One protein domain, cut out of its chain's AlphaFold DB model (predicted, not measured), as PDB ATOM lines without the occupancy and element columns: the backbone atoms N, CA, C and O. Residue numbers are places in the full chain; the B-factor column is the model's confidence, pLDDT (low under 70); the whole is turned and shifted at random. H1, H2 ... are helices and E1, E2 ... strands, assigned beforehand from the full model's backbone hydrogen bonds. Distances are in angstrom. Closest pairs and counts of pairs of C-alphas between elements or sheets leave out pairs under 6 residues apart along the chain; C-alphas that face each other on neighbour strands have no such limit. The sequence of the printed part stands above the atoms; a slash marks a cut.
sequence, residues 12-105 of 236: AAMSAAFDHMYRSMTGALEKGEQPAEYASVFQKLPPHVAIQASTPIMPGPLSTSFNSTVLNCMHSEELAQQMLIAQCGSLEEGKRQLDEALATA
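This is residues 12 to 105 of the 236 residues of an uncharacterized protein of Auriculariopsis ampla (UniProt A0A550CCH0). Three longer helices make the body, with H3 side by side with H1 at a shallow tilt and H4 turning off from H3 at about a right angle. From this body a small strand hairpin, E1 and E2, reaches out, and its residues 65 to 70 stick out; short H2 lies near H3 and H4, between two long unnamed stretches. The printed part has 94 residues, with H1, H2, E1, E2, H3 and H4 along the chain, an antiparallel sheet of order E1 - E2, and the class mostly helix. It is compact, with a radius of gyration of the C-alphas of 14.0 A and spans of 37 by 33 by 32 A.

E1 is residues 63 to 65 and E2 is residues 70 to 72. H3, residues 77 to 88, is 16.0 A long. H1, residues 12 to 25, measures 20.0 A from C-alpha 12 at (175.675, 160.254, 183.418). H4, residues 91 to 104, measures 20.2 A and ends at C-alpha 104 at (197.159, 181.097, 195.318). H2 is residues 40 to 44.

E1 and E2 form an antiparallel hairpin at 143 degrees, with N 65 and O 70 within hydrogen-bond range at 2.9 A. E1 and E2 are both apart from H1 and H4. H3 touches H1 with residues 78 to 83 alone, closest at the C-alphas of Ala 17 and Leu 79, 5.0 A; they run opposite ways at a shallow tilt of 32 degrees, only just short of steep. H4 touches H3 with residues 91 to 95 alone, closest at the C-alphas of Leu 84 and Gly 94, 4.8 A, about perpendicular at 88 degrees. H2 is close but not clearly touching H3, with the C-alphas of Ser 40 and Glu 77 closest at 6.3 A. Every O i to N i+4 pair is within hydrogen-bond range in H1 and H3; H4 has 9 of 10, and H2 has 0 of 1 but 2 of 2 O i to N i+3 pairs.

The two C-alphas farthest apart, those of Lys 31 and Thr 104, are 42.2 A apart. The printed part has no cut; the links H1 to H2 and H2 to E1 are long. Mean pLDDT of the printed part is 92.2, and no printed residue is under 70.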
ATOM      1  N   ALA A  12     175.855 160.621 184.824       91.06
ATOM      2  CA  ALA A  12     175.675 160.254 183.418       91.06
ATOM      3  C   ALA A  12     176.329 161.263 182.454       91.06
ATOM      4  O   ALA A  12     176.966 160.863 181.483       91.06
ATOM      5  N   ALA A  13     176.218 162.566 182.738       93.06
ATOM      6  CA  ALA A  13     176.852 163.606 181.930       93.06
ATOM      7  C   ALA A  13     178.379 163.595 182.093       93.06
ATOM      8  O   ALA A  13     179.094 163.775 181.113       93.06
ATOM      9  N   MET A  14     178.885 163.323 183.303       93.00
ATOM     10  CA  MET A  14     180.318 163.119 183.545       93.00
ATOM     11  C   MET A  14     180.859 161.930 182.753       93.00
ATOM     12  O   MET A  14     181.900 162.058 182.116       93.00
ATOM     13  N   SER A  15     180.148 160.796 182.754       93.69
ATOM     14  CA  SER A  15     180.532 159.613 181.976       93.69
ATOM     15  C   SER A  15     180.584 159.928 180.482       93.69
ATOM     16  O   SER A  15     181.573 159.616 179.833       93.69
ATOM     17  N   ALA A  16     179.565 160.609 179.948       95.38
ATOM     18  CA  ALA A  16     179.532 160.992 178.538       95.38
ATOM     19  C   ALA A  16     180.679 161.950 178.159       95.38
ATOM     20  O   ALA A  16     181.328 161.753 177.132       95.38
ATOM     21  N   ALA A  17     180.964 162.950 179.000       95.75
ATOM     22  CA  ALA A  17     182.071 163.885 178.788       95.75
ATOM     23  C   ALA A  17     183.442 163.189 178.862       95.75
ATOM     24  O   ALA A  17     184.341 163.491 178.075       95.75
ATOM     25  N   PHE A  18     183.600 162.230 179.780       93.94
ATOM     26  CA  PHE A  18     184.804 161.409 179.871       93.94
ATOM     27  C   PHE A  18     184.975 160.520 178.633       93.94
ATOM     28  O   PHE A  18     186.058 160.497 178.053       93.94
ATOM     29  N   ASP A  19     183.914 159.851 178.178       95.19
ATOM     30  CA  ASP A  19     183.950 158.999 176.984       95.19
ATOM     31  C   ASP A  19     184.279 159.805 175.721       95.19
ATOM     32  O   ASP A  19     185.047 159.352 174.869       95.19
ATOM     33  N   HIS A  20     183.733 161.015 175.589       96.38
ATOM     34  CA  HIS A  20     184.058 161.919 174.487       96.38
ATOM     35  C   HIS A  20     185.528 162.370 174.523       96.38
ATOM     36  O   HIS A  20     186.231 162.295 173.508       96.38
ATOM     37  N   MET A  21     186.030 162.757 175.701       95.25
ATOM     38  CA  MET A  21     187.443 163.087 175.902       95.25
ATOM     39  C   MET A  21     188.350 161.897 175.559       95.25
ATOM     40  O   MET A  21     189.307 162.052 174.802       95.25
ATOM     41  N   TYR A  22     188.024 160.699 176.047       94.06
ATOM     42  CA  TYR A  22     188.790 159.484 175.782       94.06
ATOM     43  C   TYR A  22     188.834 159.160 174.284       94.06
ATOM     44  O   TYR A  22     189.917 158.974 173.730       94.06
ATOM     45  N   ARG A  23     187.689 159.184 173.588       95.44
ATOM     46  CA  ARG A  23     187.643 158.954 172.133       95.44
ATOM     47  C   ARG A  23     188.423 160.006 171.346       95.44
ATOM     48  O   ARG A  23     189.066 159.648 170.357       95.44
ATOM     49  N   SER A  24     188.428 161.262 171.799       95.19
ATOM     50  CA  SER A  24     189.272 162.322 171.224       95.19
ATOM     51  C   SER A  24     190.758 161.974 171.350       95.19
ATOM     52  O   SER A  24     191.486 161.977 170.359       95.19
ATOM     53  N   MET A  25     191.195 161.570 172.546       93.12
ATOM     54  CA  MET A  25     192.586 161.197 172.823       93.12
ATOM     55  C   MET A  25     193.049 159.941 172.077       93.12
ATOM     56  O   MET A  25     194.220 159.838 171.714       93.12
ATOM     57  N   THR A  26     192.158 158.975 171.847       93.62
ATOM     58  CA  THR A  26     192.503 157.718 171.166       93.62
ATOM     59  C   THR A  26     192.257 157.748 169.658       93.62
ATOM     60  O   THR A  26     192.462 156.732 168.996       93.62
ATOM     61  N   GLY A  27     191.783 158.867 169.098       93.44
ATOM     62  CA  GLY A  27     191.429 158.963 167.677       93.44
ATOM     63  C   GLY A  27     190.245 158.079 167.274       93.44
ATOM     64  O   GLY A  27     190.160 157.652 166.126       93.44
ATOM     65  N   ALA A  28     189.345 157.794 168.216       95.62
ATOM     66  CA  ALA A  28     188.168 156.941 168.039       95.62
ATOM     67  C   ALA A  28     186.865 157.747 167.864       95.62
ATOM     68  O   ALA A  28     185.777 157.237 168.135       95.62
ATOM     69  N   LEU A  29     186.974 159.014 167.457       95.75
ATOM     70  CA  LEU A  29     185.828 159.864 167.134       95.75
ATOM     71  C   LEU A  29     185.103 159.360 165.884       95.75
ATOM     72  O   LEU A  29     185.719 158.839 164.948       95.75
ATOM     73  N   GLU A  30     183.787 159.541 165.853       95.25
ATOM     74  CA  GLU A  30     182.982 159.243 164.676       95.25
ATOM     75  C   GLU A  30     183.259 160.245 163.546       95.25
ATOM     76  O   GLU A  30     183.749 161.361 163.741       95.25
ATOM     77  N   LYS A  31     182.934 159.865 162.307       93.69
ATOM     78  CA  LYS A  31     183.161 160.737 161.152       93.69
ATOM     79  C   LYS A  31     182.335 162.024 161.277       93.69
ATOM     80  O   LYS A  31     181.116 161.990 161.154       93.69
ATOM     81  N   GLY A  32     183.024 163.158 161.392       92.62
ATOM     82  CA  GLY A  32     182.410 164.487 161.493       92.62
ATOM     83  C   GLY A  32     182.189 164.966 162.929       92.62
ATOM     84  O   GLY A  32     181.831 166.127 163.119       92.62
ATOM     85  N   GLU A  33     182.449 164.114 163.920       95.12
ATOM     86  CA  GLU A  33     182.473 164.504 165.325       95.12
ATOM     87  C   GLU A  33     183.680 165.413 165.595       95.12
ATOM     88  O   GLU A  33     184.786 165.163 165.106       95.12
ATOM     89  N   GLN A  34     183.453 166.507 166.324       96.12
ATOM     90  CA  GLN A  34     184.526 167.415 166.725       96.12
ATOM     91  C   GLN A  34     185.237 166.859 167.958       96.12
ATOM     92  O   GLN A  34     184.560 166.302 168.816       96.12
ATOM     93  N   PRO A  35     186.565 167.012 168.083       96.81
ATOM     94  CA  PRO A  35     187.261 166.639 169.305       96.81
ATOM     95  C   PRO A  35     186.791 167.459 170.504       96.81
ATOM     96  O   PRO A  35     186.460 168.638 170.372       96.81
ATOM     97  N   ALA A  36     186.862 166.858 171.688       96.88
ATOM     98  CA  ALA A  36     186.732 167.584 172.940       96.88
ATOM     99  C   ALA A  36     187.804 168.684 173.036       96.88
ATOM    100  O   ALA A  36     188.946 168.503 172.610       96.88
ATOM    101  N   GLU A  37     187.451 169.821 173.627       97.62
ATOM    102  CA  GLU A  37     188.363 170.948 173.835       97.62
ATOM    103  C   GLU A  37     188.979 170.887 175.234       97.62
ATOM    104  O   GLU A  37     188.311 170.486 176.191       97.62
ATOM    105  N   TYR A  38     190.235 171.314 175.378       96.69
ATOM    106  CA  TYR A  38     190.851 171.479 176.693       96.69
ATOM    107  C   TYR A  38     190.058 172.468 177.550       96.69
ATOM    108  O   TYR A  38     189.586 173.497 177.062       96.69
ATOM    109  N   ALA A  39     189.961 172.181 178.850       96.44
ATOM    110  CA  ALA A  39     189.303 173.083 179.781       96.44
ATOM    111  C   ALA A  39     189.944 174.480 179.763       96.44
ATOM    112  O   ALA A  39     191.154 174.655 179.907       96.44
ATOM    113  N   SER A  40     189.106 175.502 179.657       95.00
ATOM    114  CA  SER A  40     189.467 176.918 179.602       95.00
ATOM    115  C   SER A  40     190.283 177.385 180.809       95.00
ATOM    116  O   SER A  40     191.013 178.368 180.702       95.00
ATOM    117  N   VAL A  41     190.225 176.657 181.929       92.62
ATOM    118  CA  VAL A  41     191.090 176.872 183.093       92.62
ATOM    119  C   VAL A  41     192.579 176.821 182.735       92.62
ATOM    120  O   VAL A  41     193.362 177.574 183.311       92.62
ATOM    121  N   PHE A  42     192.985 176.016 181.750       92.75
ATOM    122  CA  PHE A  42     194.390 175.892 181.358       92.75
ATOM    123  C   PHE A  42     194.961 177.164 180.709       92.75
ATOM    124  O   PHE A  42     196.178 177.314 180.640       92.75
ATOM    125  N   GLN A  43     194.119 178.129 180.326       93.62
ATOM    126  CA  GLN A  43     194.572 179.468 179.920       93.62
ATOM    127  C   GLN A  43     195.143 180.284 181.082       93.62
ATOM    128  O   GLN A  43     195.834 181.272 180.853       93.62
ATOM    129  N   LYS A  44     194.818 179.906 182.323       89.50
ATOM    130  CA  LYS A  44     195.246 180.598 183.547       89.50
ATOM    131  C   LYS A  44     196.594 180.095 184.065       89.50
ATOM    132  O   LYS A  44     197.099 180.633 185.046       89.50
ATOM    133  N   LEU A  45     197.160 179.063 183.436       89.12
ATOM    134  CA  LEU A  45     198.518 178.606 183.713       89.12
ATOM    135  C   LEU A  45     199.550 179.670 183.291       89.12
ATOM    136  O   LEU A  45     199.222 180.576 182.520       89.12
ATOM    137  N   PRO A  46     200.809 179.563 183.754       87.25
ATOM    138  CA  PRO A  46     201.884 180.415 183.266       87.25
ATOM    139  C   PRO A  46     201.967 180.449 181.728       87.25
ATOM    140  O   PRO A  46     201.799 179.403 181.096       87.25
ATOM    141  N   PRO A  47     202.270 181.605 181.104       88.44
ATOM    142  CA  PRO A  47     202.126 181.791 179.656       88.44
ATOM    143  C   PRO A  47     202.829 180.752 178.772       88.44
ATOM    144  O   PRO A  47     202.305 180.401 177.722       88.44
ATOM    145  N   HIS A  48     203.992 180.241 179.187       88.06
ATOM    146  CA  HIS A  48     204.772 179.264 178.418       88.06
ATOM    147  C   HIS A  48     204.162 177.847 178.403       88.06
ATOM    148  O   HIS A  48     204.559 177.031 177.574       88.06
ATOM    149  N   VAL A  49     203.207 177.554 179.294       88.56
ATOM    150  CA  VAL A  49     202.477 176.269 179.381       88.56
ATOM    151  C   VAL A  49     200.959 176.439 179.285       88.56
ATOM    152  O   VAL A  49     200.218 175.463 179.380       88.56
ATOM    153  N   ALA A  50     200.478 177.669 179.104       91.56
ATOM    154  CA  ALA A  50     199.062 177.948 178.960       91.56
ATOM    155  C   ALA A  50     198.508 177.345 177.665       91.56
ATOM    156  O   ALA A  50     199.115 177.437 176.598       91.56
ATOM    157  N   ILE A  51     197.314 176.764 177.759       93.44
ATOM    158  CA  ILE A  51     196.591 176.208 176.612       93.44
ATOM    159  C   ILE A  51     195.448 177.152 176.286       93.44
ATOM    160  O   ILE A  51     194.658 177.474 177.168       93.44
ATOM    161  N   GLN A  52     195.357 177.610 175.036       94.62
ATOM    162  CA  GLN A  52     194.317 178.547 174.604       94.62
ATOM    163  C   GLN A  52     192.914 177.931 174.713       94.62
ATOM    164  O   GLN A  52     192.748 176.717 174.567       94.62
ATOM    165  N   ALA A  53     191.894 178.771 174.928       92.38
ATOM    166  CA  ALA A  53     190.496 178.336 174.858       92.38
ATOM    167  C   ALA A  53     190.233 177.657 173.522       92.38
ATOM    168  O   ALA A  53     190.770 178.079 172.497       92.38
ATOM    169  N   SER A  54     189.379 176.640 173.547       93.81
ATOM    170  CA  SER A  54     188.980 175.920 172.343       93.81
ATOM    171  C   SER A  54     190.129 175.262 171.586       93.81
ATOM    172  O   SER A  54     190.011 174.941 170.407       93.81
ATOM    173  N   THR A  55     191.251 175.011 172.270       96.81
ATOM    174  CA  THR A  55     192.283 174.120 171.742       96.81
ATOM    175  C   THR A  55     191.733 172.689 171.763       96.81
ATOM    176  O   THR A  55     191.395 172.201 172.848       96.81
ATOM    177  N   PRO A  56     191.646 171.996 170.613       96.38
ATOM    178  CA  PRO A  56     191.150 170.627 170.564       96.38
ATOM    179  C   PRO A  56     192.154 169.646 171.178       96.38
ATOM    180  O   PRO A  56     193.373 169.784 171.026       96.38
ATOM    181  N   ILE A  57     191.635 168.612 171.837       94.69
ATOM    182  CA  ILE A  57     192.412 167.471 172.318       94.69
ATOM    183  C   ILE A  57     192.675 166.550 171.127       94.69
ATOM    184  O   ILE A  57     191.777 165.871 170.629       94.69
ATOM    185  N   MET A  58     193.921 166.542 170.660       91.94
ATOM    186  CA  MET A  58     194.339 165.722 169.524       91.94
ATOM    187  C   MET A  58     194.712 164.299 169.962       91.94
ATOM    188  O   MET A  58     195.204 164.117 171.080       91.94
ATOM    189  N   PRO A  59     194.554 163.298 169.077       93.00
ATOM    190  CA  PRO A  59     194.996 161.944 169.363       93.00
ATOM    191  C   PRO A  59     196.492 161.881 169.678       93.00
ATOM    192  O   PRO A  59     197.307 162.504 168.991       93.00
ATOM    193  N   GLY A  60     196.860 161.093 170.684       88.31
ATOM    194  CA  GLY A  60     198.246 160.969 171.123       88.31
ATOM    195  C   GLY A  60     198.505 159.705 171.940       88.31
ATOM    196  O   GLY A  60     197.567 158.998 172.315       88.31
ATOM    197  N   PRO A  61     199.782 159.382 172.206       84.56
ATOM    198  CA  PRO A  61     200.122 158.279 173.093       84.56
ATOM    199  C   PRO A  61     199.555 158.538 174.493       84.56
ATOM    200  O   PRO A  61     199.721 159.622 175.053       84.56
ATOM    201  N   LEU A  62     198.884 157.534 175.059       84.44
ATOM    202  CA  LEU A  62     198.336 157.633 176.409       84.44
ATOM    203  C   LEU A  62     199.468 157.562 177.435       84.44
ATOM    204  O   LEU A  62     200.271 156.627 177.417       84.44
ATOM    205  N   SER A  63     199.482 158.527 178.353       85.00
ATOM    206  CA  SER A  63     200.316 158.489 179.551       85.00
ATOM    207  C   SER A  63     199.516 157.879 180.694       85.00
ATOM    208  O   SER A  63     198.391 158.298 180.963       85.00
ATOM    209  N   THR A  64     200.082 156.885 181.373       88.00
ATOM    210  CA  THR A  64     199.408 156.178 182.468       88.00
ATOM    211  C   THR A  64     200.340 155.969 183.654       88.00
ATOM    212  O   THR A  64     201.563 156.046 183.504       88.00
ATOM    213  N   SER A  65     199.748 155.753 184.825       86.81
ATOM    214  CA  SER A  65     200.449 155.467 186.074       86.81
ATOM    215  C   SER A  65     199.866 154.253 186.781       86.81
ATOM    216  O   SER A  65     198.693 153.903 186.602       86.81
ATOM    217  N   PHE A  66     200.670 153.696 187.689       87.44
ATOM    218  CA  PHE A  66     200.272 152.647 188.623       87.44
ATOM    219  C   PHE A  66     199.721 151.410 187.901       87.44
ATOM    220  O   PHE A  66     198.615 150.952 188.203       87.44
ATOM    221  N   ASN A  67     200.487 150.860 186.954       85.88
ATOM    222  CA  ASN A  67     200.101 149.716 186.120       85.88
ATOM    223  C   ASN A  67     198.797 149.971 185.350       85.88
ATOM    224  O   ASN A  67     197.882 149.147 185.335       85.88
ATOM    225  N   SER A  68     198.713 151.150 184.743       85.06
ATOM    226  CA  SER A  68     197.624 151.627 183.899       85.06
ATOM    227  C   SER A  68     196.286 151.801 184.611       85.06
ATOM    228  O   SER A  68     195.243 151.891 183.966       85.06
ATOM    229  N   THR A  69     196.302 151.886 185.944       85.75
ATOM    230  CA  THR A  69     195.095 152.163 186.736       85.75
ATOM    231  C   THR A  69     194.705 153.638 186.712       85.75
ATOM    232  O   THR A  69     193.547 153.963 186.966       85.75
ATOM    233  N   VAL A  70     195.644 154.529 186.376       84.25
ATOM    234  CA  VAL A  70     195.403 155.969 186.250       84.25
ATOM    235  C   VAL A  70     195.793 156.433 184.855       84.25
ATOM    236  O   VAL A  70     196.920 156.211 184.414       84.25
ATOM    237  N   LEU A  71     194.867 157.109 184.172       84.81
ATOM    238  CA  LEU A  71     195.138 157.834 182.934       84.81
ATOM    239  C   LEU A  71     195.552 159.271 183.269       84.81
ATOM    240  O   LEU A  71     194.770 160.025 183.846       84.81
ATOM    241  N   ASN A  72     196.763 159.662 182.873       84.00
ATOM    242  CA  ASN A  72     197.256 161.024 183.040       84.00
ATOM    243  C   ASN A  72     196.825 161.862 181.835       84.00
ATOM    244  O   ASN A  72     197.376 161.731 180.740       84.00
ATOM    245  N   CYS A  73     195.832 162.725 182.031       83.62
ATOM    246  CA  CYS A  73     195.342 163.624 180.995       83.62
ATOM    247  C   CYS A  73     194.874 164.955 181.581       83.62
ATOM    248  O   CYS A  73     194.475 165.046 182.741       83.62
ATOM    249  N   MET A  74     194.933 165.995 180.755       87.62
ATOM    250  CA  MET A  74     194.292 167.269 181.054       87.62
ATOM    251  C   MET A  74     192.807 167.163 180.709       87.62
ATOM    252  O   MET A  74     192.455 166.669 179.641       87.62
ATOM    253  N   HIS A  75     191.942 167.616 181.617       92.38
ATOM    254  CA  HIS A  75     190.495 167.487 181.454       92.38
ATOM    255  C   HIS A  75     189.955 168.299 180.267       92.38
ATOM    256  O   HIS A  75     190.404 169.417 179.998       92.38
ATOM    257  N   SER A  76     188.932 167.770 179.597       96.12
ATOM    258  CA  SER A  76     188.145 168.552 178.646       96.12
ATOM    259  C   SER A  76     187.287 169.604 179.356       96.12
ATOM    260  O   SER A  76     186.970 169.464 180.541       96.12
ATOM    261  N   GLU A  77     186.882 170.656 178.641       96.94
ATOM    262  CA  GLU A  77     185.959 171.678 179.159       96.94
ATOM    263  C   GLU A  77     184.641 171.041 179.624       96.94
ATOM    264  O   GLU A  77     184.175 171.333 180.723       96.94
ATOM    265  N   GLU A  78     184.083 170.114 178.842       95.81
ATOM    266  CA  GLU A  78     182.854 169.389 179.189       95.81
ATOM    267  C   GLU A  78     182.997 168.630 180.515       95.81
ATOM    268  O   GLU A  78     182.154 168.767 181.404       95.81
ATOM    269  N   LEU A  79     184.087 167.872 180.684       95.12
ATOM    270  CA  LEU A  79     184.335 167.101 181.901       95.12
ATOM    271  C   LEU A  79     184.566 168.024 183.102       95.12
ATOM    272  O   LEU A  79     183.978 167.812 184.165       95.12
ATOM    273  N   ALA A  80     185.370 169.077 182.930       95.00
ATOM    274  CA  ALA A  80     185.649 170.052 183.977       95.00
ATOM    275  C   ALA A  80     184.369 170.748 184.461       95.00
ATOM    276  O   ALA A  80     184.159 170.871 185.666       95.00
ATOM    277  N   GLN A  81     183.474 171.145 183.551       95.50
ATOM    278  CA  GLN A  81     182.195 171.755 183.921       95.50
ATOM    279  C   GLN A  81     181.336 170.814 184.770       95.50
ATOM    280  O   GLN A  81     180.797 171.239 185.793       95.50
ATOM    281  N   GLN A  82     181.234 169.535 184.391       95.19
ATOM    282  CA  GLN A  82     180.456 168.569 185.167       95.19
ATOM    283  C   GLN A  82     181.083 168.291 186.540       95.19
ATOM    284  O   GLN A  82     180.357 168.227 187.531       95.19
ATOM    285  N   MET A  83     182.417 168.210 186.631       92.88
ATOM    286  CA  MET A  83     183.125 168.083 187.913       92.88
ATOM    287  C   MET A  83     182.863 169.279 188.834       92.88
ATOM    288  O   MET A  83     182.596 169.086 190.020       92.88
ATOM    289  N   LEU A  84     182.893 170.503 188.298       93.81
ATOM    290  CA  LEU A  84     182.606 171.717 189.065       93.81
ATOM    291  C   LEU A  84     181.160 171.744 189.567       93.81
ATOM    292  O   LEU A  84     180.925 172.069 190.727       93.81
ATOM    293  N   ILE A  85     180.190 171.350 188.738       93.56
ATOM    294  CA  ILE A  85     178.788 171.258 189.170       93.56
ATOM    295  C   ILE A  85     178.628 170.197 190.266       93.56
ATOM    296  O   ILE A  85     177.974 170.460 191.272       93.56
ATOM    297  N   ALA A  86     179.245 169.022 190.107       92.00
ATOM    298  CA  ALA A  86     179.159 167.943 191.089       92.00
ATOM    299  C   ALA A  86     179.794 168.316 192.442       92.00
ATOM    300  O   ALA A  86     179.264 167.939 193.486       92.00
ATOM    301  N   GLN A  87     180.905 169.061 192.440       91.00
ATOM    302  CA  GLN A  87     181.624 169.451 193.662       91.00
ATOM    303  C   GLN A  87     181.058 170.709 194.329       91.00
ATOM    304  O   GLN A  87     181.016 170.786 195.557       91.00
ATOM    305  N   CYS A  88     180.633 171.697 193.540       93.25
ATOM    306  CA  CYS A  88     180.291 173.035 194.027       93.25
ATOM    307  C   CYS A  88     178.793 173.360 193.912       93.25
ATOM    308  O   CYS A  88     178.368 174.448 194.294       93.25
ATOM    309  N   GLY A  89     177.978 172.450 193.369       91.50
ATOM    310  CA  GLY A  89     176.533 172.619 193.182       91.50
ATOM    311  C   GLY A  89     176.139 173.498 191.989       91.50
ATOM    312  O   GLY A  89     175.012 173.402 191.506       91.50
ATOM    313  N   SER A  90     177.048 174.328 191.474       94.12
ATOM    314  CA  SER A  90     176.854 175.101 190.246       94.12
ATOM    315  C   SER A  90     178.178 175.371 189.532       94.12
ATOM    316  O   SER A  90     179.254 175.366 190.135       94.12
ATOM    317  N   LEU A  91     178.099 175.635 188.225       94.12
ATOM    318  CA  LEU A  91     179.275 175.976 187.430       94.12
ATOM    319  C   LEU A  91     179.868 177.337 187.823       94.12
ATOM    320  O   LEU A  91     181.085 177.491 187.838       94.12
ATOM    321  N   GLU A  92     179.019 178.321 188.130       96.44
ATOM    322  CA  GLU A  92     179.447 179.671 188.518       96.44
ATOM    323  C   GLU A  92     180.253 179.647 189.819       96.44
ATOM    324  O   GLU A  92     181.350 180.204 189.876       96.44
ATOM    325  N   GLU A  93     179.753 178.938 190.833       96.12
ATOM    326  CA  GLU A  93     180.440 178.801 192.115       96.12
ATOM    327  C   GLU A  93     181.734 177.997 191.969       96.12
ATOM    328  O   GLU A  93     182.769 178.385 192.509       96.12
ATOM    329  N   GLY A  94     181.714 176.926 191.170       95.12
ATOM    330  CA  GLY A  94     182.918 176.155 190.878       95.12
ATOM    331  C   GLY A  94     184.000 176.980 190.179       95.12
ATOM    332  O   GLY A  94     185.164 176.924 190.574       95.12
ATOM    333  N   LYS A  95     183.634 177.807 189.191       95.12
ATOM    334  CA  LYS A  95     184.578 178.722 188.527       95.12
ATOM    335  C   LYS A  95     185.139 179.764 189.497       95.12
ATOM    336  O   LYS A  95     186.340 180.011 189.472       95.12
ATOM    337  N   ARG A  96     184.308 180.326 190.382       95.94
ATOM    338  CA  ARG A  96     184.756 181.273 191.417       95.94
ATOM    339  C   ARG A  96     185.788 180.638 192.356       95.94
ATOM    340  O   ARG A  96     186.851 181.217 192.562       95.94
ATOM    341  N   GLN A  97     185.506 179.447 192.889       94.56
ATOM    342  CA  GLN A  97     186.434 178.740 193.785       94.56
ATOM    343  C   GLN A  97     187.735 178.341 193.079       94.56
ATOM    344  O   GLN A  97     188.815 178.455 193.655       94.56
ATOM    345  N   LEU A  98     187.644 177.902 191.821       92.56
ATOM    346  CA  LEU A  98     188.810 177.567 191.008       92.56
ATOM    347  C   LEU A  98     189.713 178.786 190.779       92.56
ATOM    348  O   LEU A  98     190.933 178.665 190.860       92.56
ATOM    349  N   ASP A  99     189.129 179.964 190.565       91.56
ATOM    350  CA  ASP A  99     189.877 181.210 190.382       91.56
ATOM    351  C   ASP A  99     190.604 181.640 191.656       91.56
ATOM    352  O   ASP A  99     191.768 182.040 191.604       91.56
ATOM    353  N   GLU A 100     189.958 181.484 192.810       92.25
ATOM    354  CA  GLU A 100     190.578 181.725 194.117       92.25
ATOM    355  C   GLU A 100     191.724 180.746 194.399       92.25
ATOM    356  O   GLU A 100     192.796 181.149 194.869       92.25
ATOM    357  N   ALA A 101     191.534 179.468 194.063       89.81
ATOM    358  CA  ALA A 101     192.572 178.453 194.194       89.81
ATOM    359  C   ALA A 101     193.772 178.766 193.287       89.81
ATOM    360  O   ALA A 101     194.910 178.779 193.753       89.81
ATOM    361  N   LEU A 102     193.539 179.096 192.014       87.44
ATOM    362  CA  LEU A 102     194.603 179.397 191.052       87.44
ATOM    363  C   LEU A 102     195.362 180.682 191.374       87.44
ATOM    364  O   LEU A 102     196.572 180.731 191.172       87.44
ATOM    365  N   ALA A 103     194.702 181.692 191.945       85.56
ATOM    366  CA  ALA A 103     195.374 182.903 192.417       85.56
ATOM    367  C   ALA A 103     196.419 182.610 193.512       85.56
ATOM    368  O   ALA A 103     197.363 183.381 193.719       85.56
ATOM    369  N   THR A 104     196.264 181.493 194.228       83.19
ATOM    370  CA  THR A 104     197.159 181.097 195.318       83.19
ATOM    371  C   THR A 104     197.994 179.850 195.030       83.19
ATOM    372  O   THR A 104     198.898 179.565 195.818       83.19
ATOM    373  N   ALA A 105     197.779 179.182 193.899       85.00
ATOM    374  CA  ALA A 105     198.504 177.981 193.514       85.00
ATOM    375  C   ALA A 105     200.004 178.239 193.291       85.00
ATOM    376  O   ALA A 105     200.420 179.335 192.907       85.00
TER     377      ALA A 105